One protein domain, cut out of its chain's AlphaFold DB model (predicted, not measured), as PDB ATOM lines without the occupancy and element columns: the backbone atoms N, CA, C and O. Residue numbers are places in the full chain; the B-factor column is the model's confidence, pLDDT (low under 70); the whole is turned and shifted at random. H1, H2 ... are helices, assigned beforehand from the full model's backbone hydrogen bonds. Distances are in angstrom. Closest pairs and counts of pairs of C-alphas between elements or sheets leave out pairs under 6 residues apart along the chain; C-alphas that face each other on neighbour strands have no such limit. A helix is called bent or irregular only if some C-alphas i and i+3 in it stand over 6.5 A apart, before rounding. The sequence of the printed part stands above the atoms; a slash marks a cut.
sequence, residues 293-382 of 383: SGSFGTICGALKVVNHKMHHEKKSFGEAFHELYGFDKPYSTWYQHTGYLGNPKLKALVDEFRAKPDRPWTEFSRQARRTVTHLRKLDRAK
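What this domain is: This is residues 293 to 382 of the 383 residues of an uncharacterized protein of Calocera viscosa (strain TUFC12733) (UniProt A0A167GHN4). Two helical hairpins, H1 with H2 and H4 with H5, meet at a corner where H1 and H5 begin, and H3 bridges the opening. Residues 376 to 382 stick out. The printed part has 90 residues with five named helices, H1 to H5 in order, and no named strand: all helix. It is only just compact, close to loose, with radius of gyration of the C-alphas 14.4 A, spanning 44 by 28 by 21 A.

How they stand to each other: H5, residues 361 to 380, touches H4, residues 344 to 354, in a hairpin at a shallow tilt of 21 degrees; their closest C-alphas, Leu 346 and Ala 368, are 6.6 A apart. H3, residues 331 to 342, only just touches H5, with 3 pairs of C-alphas within 8 A, closest Tyr 340 and Ala 368 at 6.5 A. H1, residues 296 to 311, touches H5 only at their ends and only just, with 3 such pairs, closest Phe 296 and Trp 361 at 4.7 A. H2, residues 317 to 325, forms a hairpin with H1, closest C-alphas Val 306 and Ala 320 at 5.2 A. Every O i to N i+4 pair is within hydrogen-bond range in H5, but 10 of 12 in H1, 4 of 5 in H2, 7 of 8 in H3 and 5 of 7 in H4.

Where its parts are: H1, 22.3 A long, begins at C-alpha 296 (-15.853, -17.075, 207.124); H5, 28.1 A, ends at C-alpha 380 (-21.893, 11.224, 197.985). H4 is irregular: C-alphas 345 and 348 are 7.8 A apart.

The domain as a whole: The farthest C-alphas, Gly 326 and Lys 382, are 46.2 A apart. The printed part has no cut and no long link. Residues 293, 333 and 381 to 382 have pLDDT under 70.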
ATOM      1  N   SER A 293     -20.390 -15.788 215.521       66.56
ATOM      2  CA  SER A 293     -19.634 -16.921 216.080       66.56
ATOM      3  C   SER A 293     -19.025 -17.863 215.024       66.56
ATOM      4  O   SER A 293     -18.174 -18.692 215.350       66.56
ATOM      5  N   GLY A 294     -19.412 -17.747 213.748       74.25
ATOM      6  CA  GLY A 294     -18.918 -18.599 212.663       74.25
ATOM      7  C   GLY A 294     -17.611 -18.119 212.018       74.25
ATOM      8  O   GLY A 294     -17.350 -16.922 211.894       74.25
ATOM      9  N   SER A 295     -16.808 -19.058 211.506       85.38
ATOM     10  CA  SER A 295     -15.713 -18.728 210.581       85.38
ATOM     11  C   SER A 295     -16.252 -18.323 209.205       85.38
ATOM     12  O   SER A 295     -17.345 -18.727 208.793       85.38
ATOM     13  N   PHE A 296     -15.477 -17.542 208.455       88.94
ATOM     14  CA  PHE A 296     -15.853 -17.075 207.124       88.94
ATOM     15  C   PHE A 296     -16.133 -18.234 206.159       88.94
ATOM     16  O   PHE A 296     -17.080 -18.163 205.375       88.94
ATOM     17  N   GLY A 297     -15.354 -19.316 206.241       87.19
ATOM     18  CA  GLY A 297     -15.562 -20.546 205.480       87.19
ATOM     19  C   GLY A 297     -16.893 -21.219 205.813       87.19
ATOM     20  O   GLY A 297     -17.658 -21.520 204.897       87.19
ATOM     21  N   THR A 298     -17.203 -21.384 207.102       87.12
ATOM     22  CA  THR A 298     -18.460 -21.988 207.573       87.12
ATOM     23  C   THR A 298     -19.673 -21.166 207.145       87.12
ATOM     24  O   THR A 298     -20.601 -21.716 206.551       87.12
ATOM     25  N   ILE A 299     -19.647 -19.845 207.345       87.75
ATOM     26  CA  ILE A 299     -20.749 -18.966 206.930       87.75
ATOM     27  C   ILE A 299     -20.876 -18.933 205.396       87.75
ATOM     28  O   ILE A 299     -21.979 -19.075 204.877       87.75
ATOM     29  N   CYS A 300     -19.777 -18.884 204.632       88.69
ATOM     30  CA  CYS A 300     -19.827 -19.025 203.167       88.69
ATOM     31  C   CYS A 300     -20.324 -20.403 202.687       88.69
ATOM     32  O   CYS A 300     -20.809 -20.512 201.559       88.69
ATOM     33  N   GLY A 301     -20.173 -21.456 203.495       86.75
ATOM     34  CA  GLY A 301     -20.749 -22.778 203.253       86.75
ATOM     35  C   GLY A 301     -22.262 -22.763 203.452       86.75
ATOM     36  O   GLY A 301     -23.008 -23.064 202.520       86.75
ATOM     37  N   ALA A 302     -22.716 -22.312 204.623       87.69
ATOM     38  CA  ALA A 302     -24.132 -22.166 204.951       87.69
ATOM     39  C   ALA A 302     -24.884 -21.280 203.944       87.69
ATOM     40  O   ALA A 302     -25.931 -21.679 203.432       87.69
ATOM     41  N   LEU A 303     -24.295 -20.135 203.567       88.56
ATOM     42  CA  LEU A 303     -24.833 -19.214 202.558       88.56
ATOM     43  C   LEU A 303     -25.037 -19.873 201.182       88.56
ATOM     44  O   LEU A 303     -25.894 -19.431 200.422       88.56
ATOM     45  N   LYS A 304     -24.312 -20.953 200.853       89.44
ATOM     46  CA  LYS A 304     -24.579 -21.763 199.649       89.44
ATOM     47  C   LYS A 304     -25.689 -22.787 199.872       89.44
ATOM     48  O   LYS A 304     -26.517 -22.946 198.984       89.44
ATOM     49  N   VAL A 305     -25.711 -23.469 201.020       90.75
ATOM     50  CA  VAL A 305     -26.684 -24.538 201.318       90.75
ATOM     51  C   VAL A 305     -28.114 -23.997 201.352       90.75
ATOM     52  O   VAL A 305     -28.974 -24.505 200.640       90.75
ATOM     53  N   VAL A 306     -28.370 -22.926 202.105       88.38
ATOM     54  CA  VAL A 306     -29.717 -22.334 202.198       88.38
ATOM     55  C   VAL A 306     -30.133 -21.708 200.863       88.38
ATOM     56  O   VAL A 306     -31.254 -21.929 200.419       88.38
ATOM     57  N   ASN A 307     -29.233 -21.017 200.147       89.00
ATOM     58  CA  ASN A 307     -29.545 -20.511 198.803       89.00
ATOM     59  C   ASN A 307     -29.834 -21.655 197.806       89.00
ATOM     60  O   ASN A 307     -30.674 -21.491 196.922       89.00
ATOM     61  N   HIS A 308     -29.190 -22.821 197.944       91.69
ATOM     62  CA  HIS A 308     -29.520 -24.003 197.146       91.69
ATOM     63  C   HIS A 308     -30.932 -24.512 197.468       91.69
ATOM     64  O   HIS A 308     -31.742 -24.666 196.554       91.69
ATOM     65  N   LYS A 309     -31.262 -24.665 198.755       91.69
ATOM     66  CA  LYS A 309     -32.604 -25.040 199.229       91.69
ATOM     67  C   LYS A 309     -33.691 -24.068 198.749       91.69
ATOM     68  O   LYS A 309     -34.731 -24.497 198.254       91.69
ATOM     69  N   MET A 310     -33.432 -22.761 198.800       91.06
ATOM     70  CA  MET A 310     -34.366 -21.736 198.322       91.06
ATOM     71  C   MET A 310     -34.586 -21.778 196.802       91.06
ATOM     72  O   MET A 310     -35.719 -21.662 196.340       91.06
ATOM     73  N   HIS A 311     -33.525 -21.936 196.001       89.50
ATOM     74  CA  HIS A 311     -33.627 -21.800 194.539       89.50
ATOM     75  C   HIS A 311     -33.833 -23.116 193.774       89.50
ATOM     76  O   HIS A 311     -34.429 -23.093 192.697       89.50
ATOM     77  N   HIS A 312     -33.371 -24.252 194.303       90.94
ATOM     78  CA  HIS A 312     -33.499 -25.568 193.662       90.94
ATOM     79  C   HIS A 312     -34.586 -26.429 194.317       90.94
ATOM     80  O   HIS A 312     -35.409 -27.001 193.604       90.94
ATOM     81  N   GLU A 313     -34.639 -26.479 195.652       90.94
ATOM     82  CA  GLU A 313     -35.672 -27.229 196.392       90.94
ATOM     83  C   GLU A 313     -36.964 -26.413 196.605       90.94
ATOM     84  O   GLU A 313     -37.976 -26.966 197.024       90.94
ATOM     85  N   LYS A 314     -36.949 -25.111 196.269       91.25
ATOM     86  CA  LYS A 314     -38.071 -24.154 196.377       91.25
ATOM     87  C   LYS A 314     -38.624 -23.958 197.799       91.25
ATOM     88  O   LYS A 314     -39.757 -23.506 197.952       91.25
ATOM     89  N   LYS A 315     -37.826 -24.263 198.824       91.12
ATOM     90  CA  LYS A 315     -38.159 -23.997 200.233       91.12
ATOM     91  C   LYS A 315     -38.194 -22.490 200.502       91.12
ATOM     92  O   LYS A 315     -37.447 -21.726 199.884       91.12
ATOM     93  N   SER A 316     -39.023 -22.051 201.446       90.06
ATOM     94  CA  SER A 316     -38.929 -20.691 201.983       90.06
ATOM     95  C   SER A 316     -37.587 -20.482 202.695       90.06
ATOM     96  O   SER A 316     -36.891 -21.438 203.041       90.06
ATOM     97  N   PHE A 317     -37.212 -19.221 202.936       86.62
ATOM     98  CA  PHE A 317     -35.993 -18.928 203.691       86.62
ATOM     99  C   PHE A 317     -36.023 -19.538 205.102       86.62
ATOM    100  O   PHE A 317     -35.032 -20.141 205.502       86.62
ATOM    101  N   GLY A 318     -37.151 -19.416 205.816       83.31
ATOM    102  CA  GLY A 318     -37.312 -19.954 207.171       83.31
ATOM    103  C   GLY A 318     -37.057 -21.457 207.206       83.31
ATOM    104  O   GLY A 318     -36.108 -21.896 207.843       83.31
ATOM    105  N   GLU A 319     -37.801 -22.234 206.412       86.62
ATOM    106  CA  GLU A 319     -37.608 -23.689 206.296       86.62
ATOM    107  C   GLU A 319     -36.162 -24.054 205.922       86.62
ATOM    108  O   GLU A 319     -35.548 -24.915 206.549       86.62
ATOM    109  N   ALA A 320     -35.592 -23.385 204.914       87.69
ATOM    110  CA  ALA A 320     -34.250 -23.677 204.419       87.69
ATOM    111  C   ALA A 320     -33.139 -23.368 205.440       87.69
ATOM    112  O   ALA A 320     -32.110 -24.049 205.437       87.69
ATOM    113  N   PHE A 321     -33.334 -22.347 206.279       85.38
ATOM    114  CA  PHE A 321     -32.413 -21.930 207.334       85.38
ATOM    115  C   PHE A 321     -32.571 -22.793 208.594       85.38
ATOM    116  O   PHE A 321     -31.581 -23.325 209.096       85.38
ATOM    117  N   HIS A 322     -33.808 -23.014 209.043       84.00
ATOM    118  CA  HIS A 322     -34.146 -23.857 210.189       84.00
ATOM    119  C   HIS A 322     -33.649 -25.297 209.992       84.00
ATOM    120  O   HIS A 322     -33.026 -25.875 210.875       84.00
ATOM    121  N   GLU A 323     -33.807 -25.862 208.793       86.69
ATOM    122  CA  GLU A 323     -33.311 -27.201 208.438       86.69
ATOM    123  C   GLU A 323     -31.771 -27.269 208.263       86.69
ATOM    124  O   GLU A 323     -31.230 -28.311 207.896       86.69
ATOM    125  N   LEU A 324     -31.044 -26.162 208.454       85.12
ATOM    126  CA  LEU A 324     -29.578 -26.137 208.547       85.12
ATOM    127  C   LEU A 324     -29.086 -25.850 209.973       85.12
ATOM    128  O   LEU A 324     -28.042 -26.369 210.364       85.12
ATOM    129  N   TYR A 325     -29.810 -25.018 210.724       79.69
ATOM    130  CA  TYR A 325     -29.351 -24.456 211.996       79.69
ATOM    131  C   TYR A 325     -30.145 -24.896 213.234       79.69
ATOM    132  O   TYR A 325     -29.630 -24.770 214.341       79.69
ATOM    133  N   GLY A 326     -31.358 -25.432 213.072       77.38
ATOM    134  CA  GLY A 326     -32.252 -25.818 214.172       77.38
ATOM    135  C   GLY A 326     -33.005 -24.656 214.835       77.38
ATOM    136  O   GLY A 326     -33.673 -24.872 215.839       77.38
ATOM    137  N   PHE A 327     -32.892 -23.439 214.296       79.12
ATOM    138  CA  PHE A 327     -33.571 -22.235 214.781       79.12
ATOM    139  C   PHE A 327     -33.900 -21.277 213.629       79.12
ATOM    140  O   PHE A 327     -33.340 -21.389 212.536       79.12
ATOM    141  N   ASP A 328     -34.794 -20.321 213.883       78.12
ATOM    142  CA  ASP A 328     -35.283 -19.355 212.897       78.12
ATOM    143  C   ASP A 328     -34.538 -18.012 212.953       78.12
ATOM    144  O   ASP A 328     -34.114 -17.543 214.006       78.12
ATOM    145  N   LYS A 329     -34.417 -17.341 211.802       74.75
ATOM    146  CA  LYS A 329     -33.880 -15.974 211.681       74.75
ATOM    147  C   LYS A 329     -34.734 -15.147 210.714       74.75
ATOM    148  O   LYS A 329     -35.375 -15.714 209.829       74.75
ATOM    149  N   PRO A 330     -34.719 -13.804 210.806       75.19
ATOM    150  CA  PRO A 330     -35.347 -12.949 209.807       75.19
ATOM    151  C   PRO A 330     -34.511 -12.890 208.516       75.19
ATOM    152  O   PRO A 330     -33.278 -12.836 208.539       75.19
ATOM    153  N   TYR A 331     -35.185 -12.841 207.363       72.00
ATOM    154  CA  TYR A 331     -34.535 -12.815 206.042       72.00
ATOM    155  C   TYR A 331     -33.655 -11.574 205.803       72.00
ATOM    156  O   TYR A 331     -32.724 -11.620 205.001       72.00
ATOM    157  N   SER A 332     -33.897 -10.470 206.516       71.31
ATOM    158  CA  SER A 332     -33.093  -9.242 206.443       71.31
ATOM    159  C   SER A 332     -31.609  -9.494 206.741       71.31
ATOM    160  O   SER A 332     -30.752  -9.111 205.942       71.31
ATOM    161  N   THR A 333     -31.305 -10.200 207.835       69.38
ATOM    162  CA  THR A 333     -29.936 -10.556 208.242       69.38
ATOM    163  C   THR A 333     -29.261 -11.435 207.185       69.38
ATOM    164  O   THR A 333     -28.107 -11.221 206.809       69.38
ATOM    165  N   TRP A 334     -30.003 -12.386 206.608       80.00
ATOM    166  CA  TRP A 334     -29.515 -13.233 205.516       80.00
ATOM    167  C   TRP A 334     -29.185 -12.446 204.242       80.00
ATOM    168  O   TRP A 334     -28.108 -12.598 203.651       80.00
ATOM    169  N   TYR A 335     -30.113 -11.590 203.818       80.69
ATOM    170  CA  TYR A 335     -29.994 -10.773 202.615       80.69
ATOM    171  C   TYR A 335     -28.812  -9.796 202.705       80.69
ATOM    172  O   TYR A 335     -28.059  -9.617 201.748       80.69
ATOM    173  N   GLN A 336     -28.578  -9.222 203.884       76.69
ATOM    174  CA  GLN A 336     -27.432  -8.357 204.153       76.69
ATOM    175  C   GLN A 336     -26.091  -9.107 204.006       76.69
ATOM    176  O   GLN A 336     -25.167  -8.623 203.347       76.69
ATOM    177  N   HIS A 337     -25.980 -10.308 204.583       82.00
ATOM    178  CA  HIS A 337     -24.748 -11.101 204.565       82.00
ATOM    179  C   HIS A 337     -24.441 -11.730 203.200       82.00
ATOM    180  O   HIS A 337     -23.293 -11.680 202.748       82.00
ATOM    181  N   THR A 338     -25.458 -12.231 202.491       84.62
ATOM    182  CA  THR A 338     -25.328 -12.592 201.066       84.62
ATOM    183  C   THR A 338     -24.966 -11.368 200.216       84.62
ATOM    184  O   THR A 338     -24.093 -11.461 199.351       84.62
ATOM    185  N   GLY A 339     -25.541 -10.199 200.519       84.62
ATOM    186  CA  GLY A 339     -25.228  -8.915 199.893       84.62
ATOM    187  C   GLY A 339     -23.750  -8.520 199.987       84.62
ATOM    188  O   GLY A 339     -23.184  -8.068 198.991       84.62
ATOM    189  N   TYR A 340     -23.077  -8.752 201.122       87.56
ATOM    190  CA  TYR A 340     -21.631  -8.505 201.233       87.56
ATOM    191  C   TYR A 340     -20.799  -9.403 200.305       87.56
ATOM    192  O   TYR A 340     -19.832  -8.926 199.710       87.56
ATOM    193  N   LEU A 341     -21.177 -10.676 200.135       88.62
ATOM    194  CA  LEU A 341     -20.483 -11.600 199.224       88.62
ATOM    195  C   LEU A 341     -20.783 -11.325 197.742       88.62
ATOM    196  O   LEU A 341     -19.930 -11.577 196.891       88.62
ATOM    197  N   GLY A 342     -21.983 -10.827 197.432       85.50
ATOM    198  CA  GLY A 342     -22.402 -10.466 196.075       85.50
ATOM    199  C   GLY A 342     -21.889  -9.104 195.593       85.50
ATOM    200  O   GLY A 342     -21.874  -8.847 194.390       85.50
ATOM    201  N   ASN A 343     -21.458  -8.222 196.499       87.50
ATOM    202  CA  ASN A 343     -21.085  -6.852 196.154       87.50
ATOM    203  C   ASN A 343     -19.749  -6.789 195.376       87.50
ATOM    204  O   ASN A 343     -18.693  -7.081 195.947       87.50
ATOM    205  N   PRO A 344     -19.728  -6.319 194.110       86.88
ATOM    206  CA  PRO A 344     -18.502  -6.263 193.313       86.88
ATOM    207  C   PRO A 344     -17.445  -5.313 193.897       86.88
ATOM    208  O   PRO A 344     -16.252  -5.559 193.717       86.88
ATOM    209  N   LYS A 345     -17.852  -4.276 194.649       87.25
ATOM    210  CA  LYS A 345     -16.935  -3.364 195.357       87.25
ATOM    211  C   LYS A 345     -16.183  -4.054 196.508       87.25
ATOM    212  O   LYS A 345     -15.126  -3.576 196.900       87.25
ATOM    213  N   LEU A 346     -16.695  -5.176 197.024       91.81
ATOM    214  CA  LEU A 346     -16.077  -5.963 198.098       91.81
ATOM    215  C   LEU A 346     -15.275  -7.170 197.598       91.81
ATOM    216  O   LEU A 346     -14.695  -7.886 198.410       91.81
ATOM    217  N   LYS A 347     -15.201  -7.406 196.280       91.31
ATOM    218  CA  LYS A 347     -14.615  -8.635 195.727       91.31
ATOM    219  C   LYS A 347     -13.204  -8.939 196.254       91.31
ATOM    220  O   LYS A 347     -12.932 -10.083 196.591       91.31
ATOM    221  N   ALA A 348     -12.331  -7.935 196.360       90.75
ATOM    222  CA  ALA A 348     -10.968  -8.127 196.865       90.75
ATOM    223  C   ALA A 348     -10.938  -8.616 198.328       90.75
ATOM    224  O   ALA A 348     -10.167  -9.512 198.653       90.75
ATOM    225  N   LEU A 349     -11.824  -8.088 199.180       92.06
ATOM    226  CA  LEU A 349     -11.983  -8.511 200.575       92.06
ATOM    227  C   LEU A 349     -12.562  -9.933 200.667       92.06
ATOM    228  O   LEU A 349     -12.097 -10.752 201.455       92.06
ATOM    229  N   VAL A 350     -13.553 -10.247 199.827       92.88
ATOM    230  CA  VAL A 350     -14.129 -11.597 199.719       92.88
ATOM    231  C   VAL A 350     -13.064 -12.610 199.282       92.88
ATOM    232  O   VAL A 350     -12.997 -13.701 199.842       92.88
ATOM    233  N   ASP A 351     -12.215 -12.260 198.314       92.44
ATOM    234  CA  ASP A 351     -11.135 -13.127 197.837       92.44
ATOM    235  C   ASP A 351      -9.975 -13.241 198.860       92.44
ATOM    236  O   ASP A 351      -9.392 -14.319 198.979       92.44
ATOM    237  N   GLU A 352      -9.699 -12.213 199.681       93.81
ATOM    238  CA  GLU A 352      -8.766 -12.309 200.823       93.81
ATOM    239  C   GLU A 352      -9.262 -13.302 201.887       93.81
ATOM    240  O   GLU A 352      -8.518 -14.189 202.311       93.81
ATOM    241  N   PHE A 353     -10.520 -13.183 202.319       93.62
ATOM    242  CA  PHE A 353     -11.075 -14.061 203.352       93.62
ATOM    243  C   PHE A 353     -11.340 -15.484 202.831       93.62
ATOM    244  O   PHE A 353     -11.197 -16.443 203.587       93.62
ATOM    245  N   ARG A 354     -11.586 -15.674 201.524       91.19
ATOM    246  CA  ARG A 354     -11.565 -17.010 200.887       91.19
ATOM    247  C   ARG A 354     -10.208 -17.706 201.000       91.19
ATOM    248  O   ARG A 354     -10.181 -18.926 201.105       91.19
ATOM    249  N   ALA A 355      -9.106 -16.956 200.989       92.75
ATOM    250  CA  ALA A 355      -7.762 -17.503 201.177       92.75
ATOM    251  C   ALA A 355      -7.417 -17.794 202.655       92.75
ATOM    252  O   ALA A 355      -6.367 -18.374 202.930       92.75
ATOM    253  N   LYS A 356      -8.274 -17.386 203.603       92.81
ATOM    254  CA  LYS A 356      -8.122 -17.585 205.056       92.81
ATOM    255  C   LYS A 356      -9.488 -17.930 205.684       92.81
ATOM    256  O   LYS A 356     -10.011 -17.125 206.463       92.81
ATOM    257  N   PRO A 357     -10.095 -19.079 205.325       88.56
ATOM    258  CA  PRO A 357     -11.486 -19.399 205.660       88.56
ATOM    259  C   PRO A 357     -11.758 -19.452 207.170       88.56
ATOM    260  O   PRO A 357     -12.889 -19.219 207.590       88.56
ATOM    261  N   ASP A 358     -10.735 -19.709 207.982       88.69
ATOM    262  CA  ASP A 358     -10.839 -19.855 209.436       88.69
ATOM    263  C   ASP A 358     -10.975 -18.516 210.184       88.69
ATOM    264  O   ASP A 358     -11.286 -18.506 211.375       88.69
ATOM    265  N   ARG A 359     -10.779 -17.368 209.510       87.00
ATOM    266  CA  ARG A 359     -11.004 -16.045 210.125       87.00
ATOM    267  C   ARG A 359     -12.476 -15.868 210.514       87.00
ATOM    268  O   ARG A 359     -13.350 -16.289 209.753       87.00
ATOM    269  N   PRO A 360     -12.779 -15.205 211.641       86.31
ATOM    270  CA  PRO A 360     -14.153 -15.040 212.105       86.31
ATOM    271  C   PRO A 360     -14.964 -14.134 211.169       86.31
ATOM    272  O   PRO A 360     -14.473 -13.120 210.658       86.31
ATOM    273  N   TRP A 361     -16.237 -14.472 210.967       85.94
ATOM    274  CA  TRP A 361     -17.140 -13.721 210.093       85.94
ATOM    275  C   TRP A 361     -17.436 -12.304 210.617       85.94
ATOM    276  O   TRP A 361     -17.659 -11.393 209.814       85.94
ATOM    277  N   THR A 362     -17.360 -12.065 211.933       81.31
ATOM    278  CA  THR A 362     -17.375 -10.706 212.514       81.31
ATOM    279  C   THR A 362     -16.298  -9.805 211.915       81.31
ATOM    280  O   THR A 362     -16.564  -8.642 211.620       81.31
ATOM    281  N   GLU A 363     -15.088 -10.320 211.677       84.75
ATOM    282  CA  GLU A 363     -14.003  -9.522 211.109       84.75
ATOM    283  C   GLU A 363     -14.272  -9.178 209.638       84.75
ATOM    284  O   GLU A 363     -14.163  -8.007 209.262       84.75
ATOM    285  N   PHE A 364     -14.694 -10.164 208.834       89.19
ATOM    286  CA  PHE A 364     -15.084  -9.943 207.438       89.19
ATOM    287  C   PHE A 364     -16.227  -8.930 207.329       89.19
ATOM    288  O   PHE A 364     -16.103  -7.931 206.623       89.19
ATOM    289  N   SER A 365     -17.332  -9.160 208.042       86.00
ATOM    290  CA  SER A 365     -18.533  -8.317 207.967       86.00
ATOM    291  C   SER A 365     -18.267  -6.886 208.446       86.00
ATOM    292  O   SER A 365     -18.712  -5.937 207.804       86.00
ATOM    293  N   ARG A 366     -17.450  -6.699 209.490       81.69
ATOM    294  CA  ARG A 366     -16.987  -5.377 209.944       81.69
ATOM    295  C   ARG A 366     -16.136  -4.652 208.895       81.69
ATOM    296  O   ARG A 366     -16.342  -3.462 208.665       81.69
ATOM    297  N   GLN A 367     -15.203  -5.342 208.233       85.81
ATOM    298  CA  GLN A 367     -14.404  -4.744 207.151       85.81
ATOM    299  C   GLN A 367     -15.256  -4.455 205.899       85.81
ATOM    300  O   GLN A 367     -15.090  -3.409 205.264       85.81
ATOM    301  N   ALA A 368     -16.223  -5.324 205.593       86.62
ATOM    302  CA  ALA A 368     -17.191  -5.154 204.513       86.62
ATOM    303  C   ALA A 368     -18.077  -3.917 204.727       86.62
ATOM    304  O   ALA A 368     -18.168  -3.087 203.822       86.62
ATOM    305  N   ARG A 369     -18.653  -3.744 205.930       81.06
ATOM    306  CA  ARG A 369     -19.422  -2.546 206.328       81.06
ATOM    307  C   ARG A 369     -18.609  -1.270 206.105       81.06
ATOM    308  O   ARG A 369     -18.982  -0.448 205.269       81.06
ATOM    309  N   ARG A 370     -17.430  -1.175 206.733       80.94
ATOM    310  CA  ARG A 370     -16.536  -0.003 206.636       80.94
ATOM    311  C   ARG A 370     -16.155   0.333 205.189       80.94
ATOM    312  O   ARG A 370     -16.148   1.502 204.810       80.94
ATOM    313  N   THR A 371     -15.894  -0.676 204.356       84.12
ATOM    314  CA  THR A 371     -15.569  -0.478 202.932       84.12
ATOM    315  C   THR A 371     -16.779   0.018 202.131       84.12
ATOM    316  O   THR A 371     -16.644   0.947 201.335       84.12
ATOM    317  N   VAL A 372     -17.975  -0.544 202.352       83.44
ATOM    318  CA  VAL A 372     -19.215  -0.078 201.702       83.44
ATOM    319  C   VAL A 372     -19.521   1.367 202.081       83.44
ATOM    320  O   VAL A 372     -19.811   2.171 201.196       83.44
ATOM    321  N   THR A 373     -19.422   1.720 203.360       78.69
ATOM    322  CA  THR A 373     -19.756   3.064 203.843       78.69
ATOM    323  C   THR A 373     -18.706   4.103 203.454       78.69
ATOM    324  O   THR A 373     -19.076   5.180 202.993       78.69
ATOM    325  N   HIS A 374     -17.409   3.774 203.460       77.44
ATOM    326  CA  HIS A 374     -16.386   4.653 202.879       77.44
ATOM    327  C   HIS A 374     -16.640   4.927 201.382       77.44
ATOM    328  O   HIS A 374     -16.529   6.065 200.921       77.44
ATOM    329  N   LEU A 375     -17.063   3.911 200.621       78.69
ATOM    330  CA  LEU A 375     -17.441   4.086 199.216       78.69
ATOM    331  C   LEU A 375     -18.751   4.878 199.050       78.69
ATOM    332  O   LEU A 375     -18.854   5.653 198.105       78.69
ATOM    333  N   ARG A 376     -19.716   4.771 199.975       76.75
ATOM    334  CA  ARG A 376     -20.898   5.657 200.019       76.75
ATOM    335  C   ARG A 376     -20.511   7.112 200.301       76.75
ATOM    336  O   ARG A 376     -21.044   7.992 199.632       76.75
ATOM    337  N   LYS A 377     -19.569   7.381 201.215       72.19
ATOM    338  CA  LYS A 377     -19.036   8.737 201.460       72.19
ATOM    339  C   LYS A 377     -18.365   9.302 200.199       72.19
ATOM    340  O   LYS A 377     -18.688  10.416 199.795       72.19
ATOM    341  N   LEU A 378     -17.531   8.512 199.516       72.38
ATOM    342  CA  LEU A 378     -16.894   8.903 198.247       72.38
ATOM    343  C   LEU A 378     -17.874   9.109 197.081       72.38
ATOM    344  O   LEU A 378     -17.604   9.941 196.220       72.38
ATOM    345  N   ASP A 379     -18.975   8.359 197.019       75.19
ATOM    346  CA  ASP A 379     -19.988   8.510 195.965       75.19
ATOM    347  C   ASP A 379     -20.996   9.638 196.277       75.19
ATOM    348  O   ASP A 379     -21.578  10.205 195.353       75.19
ATOM    349  N   ARG A 380     -21.173  10.008 197.557       70.88
ATOM    350  CA  ARG A 380     -21.893  11.224 197.985       70.88
ATOM    351  C   ARG A 380     -21.079  12.491 197.711       70.88
ATOM    352  O   ARG A 380     -21.622  13.425 197.148       70.88
ATOM    353  N   ALA A 381     -19.784  12.507 198.034       66.44
ATOM    354  CA  ALA A 381     -18.901  13.674 197.879       66.44
ATOM    355  C   ALA A 381     -18.503  14.011 196.418       66.44
ATOM    356  O   ALA A 381     -17.615  14.828 196.190       66.44
ATOM    357  N   LYS A 382     -19.128  13.356 195.432       64.88
ATOM    358  CA  LYS A 382     -18.986  13.611 193.984       64.88
ATOM    359  C   LYS A 382     -20.297  14.091 193.340       64.88
ATOM    360  O   LYS A 382     -20.392  14.115 192.113       64.88
TER     361      LYS A 382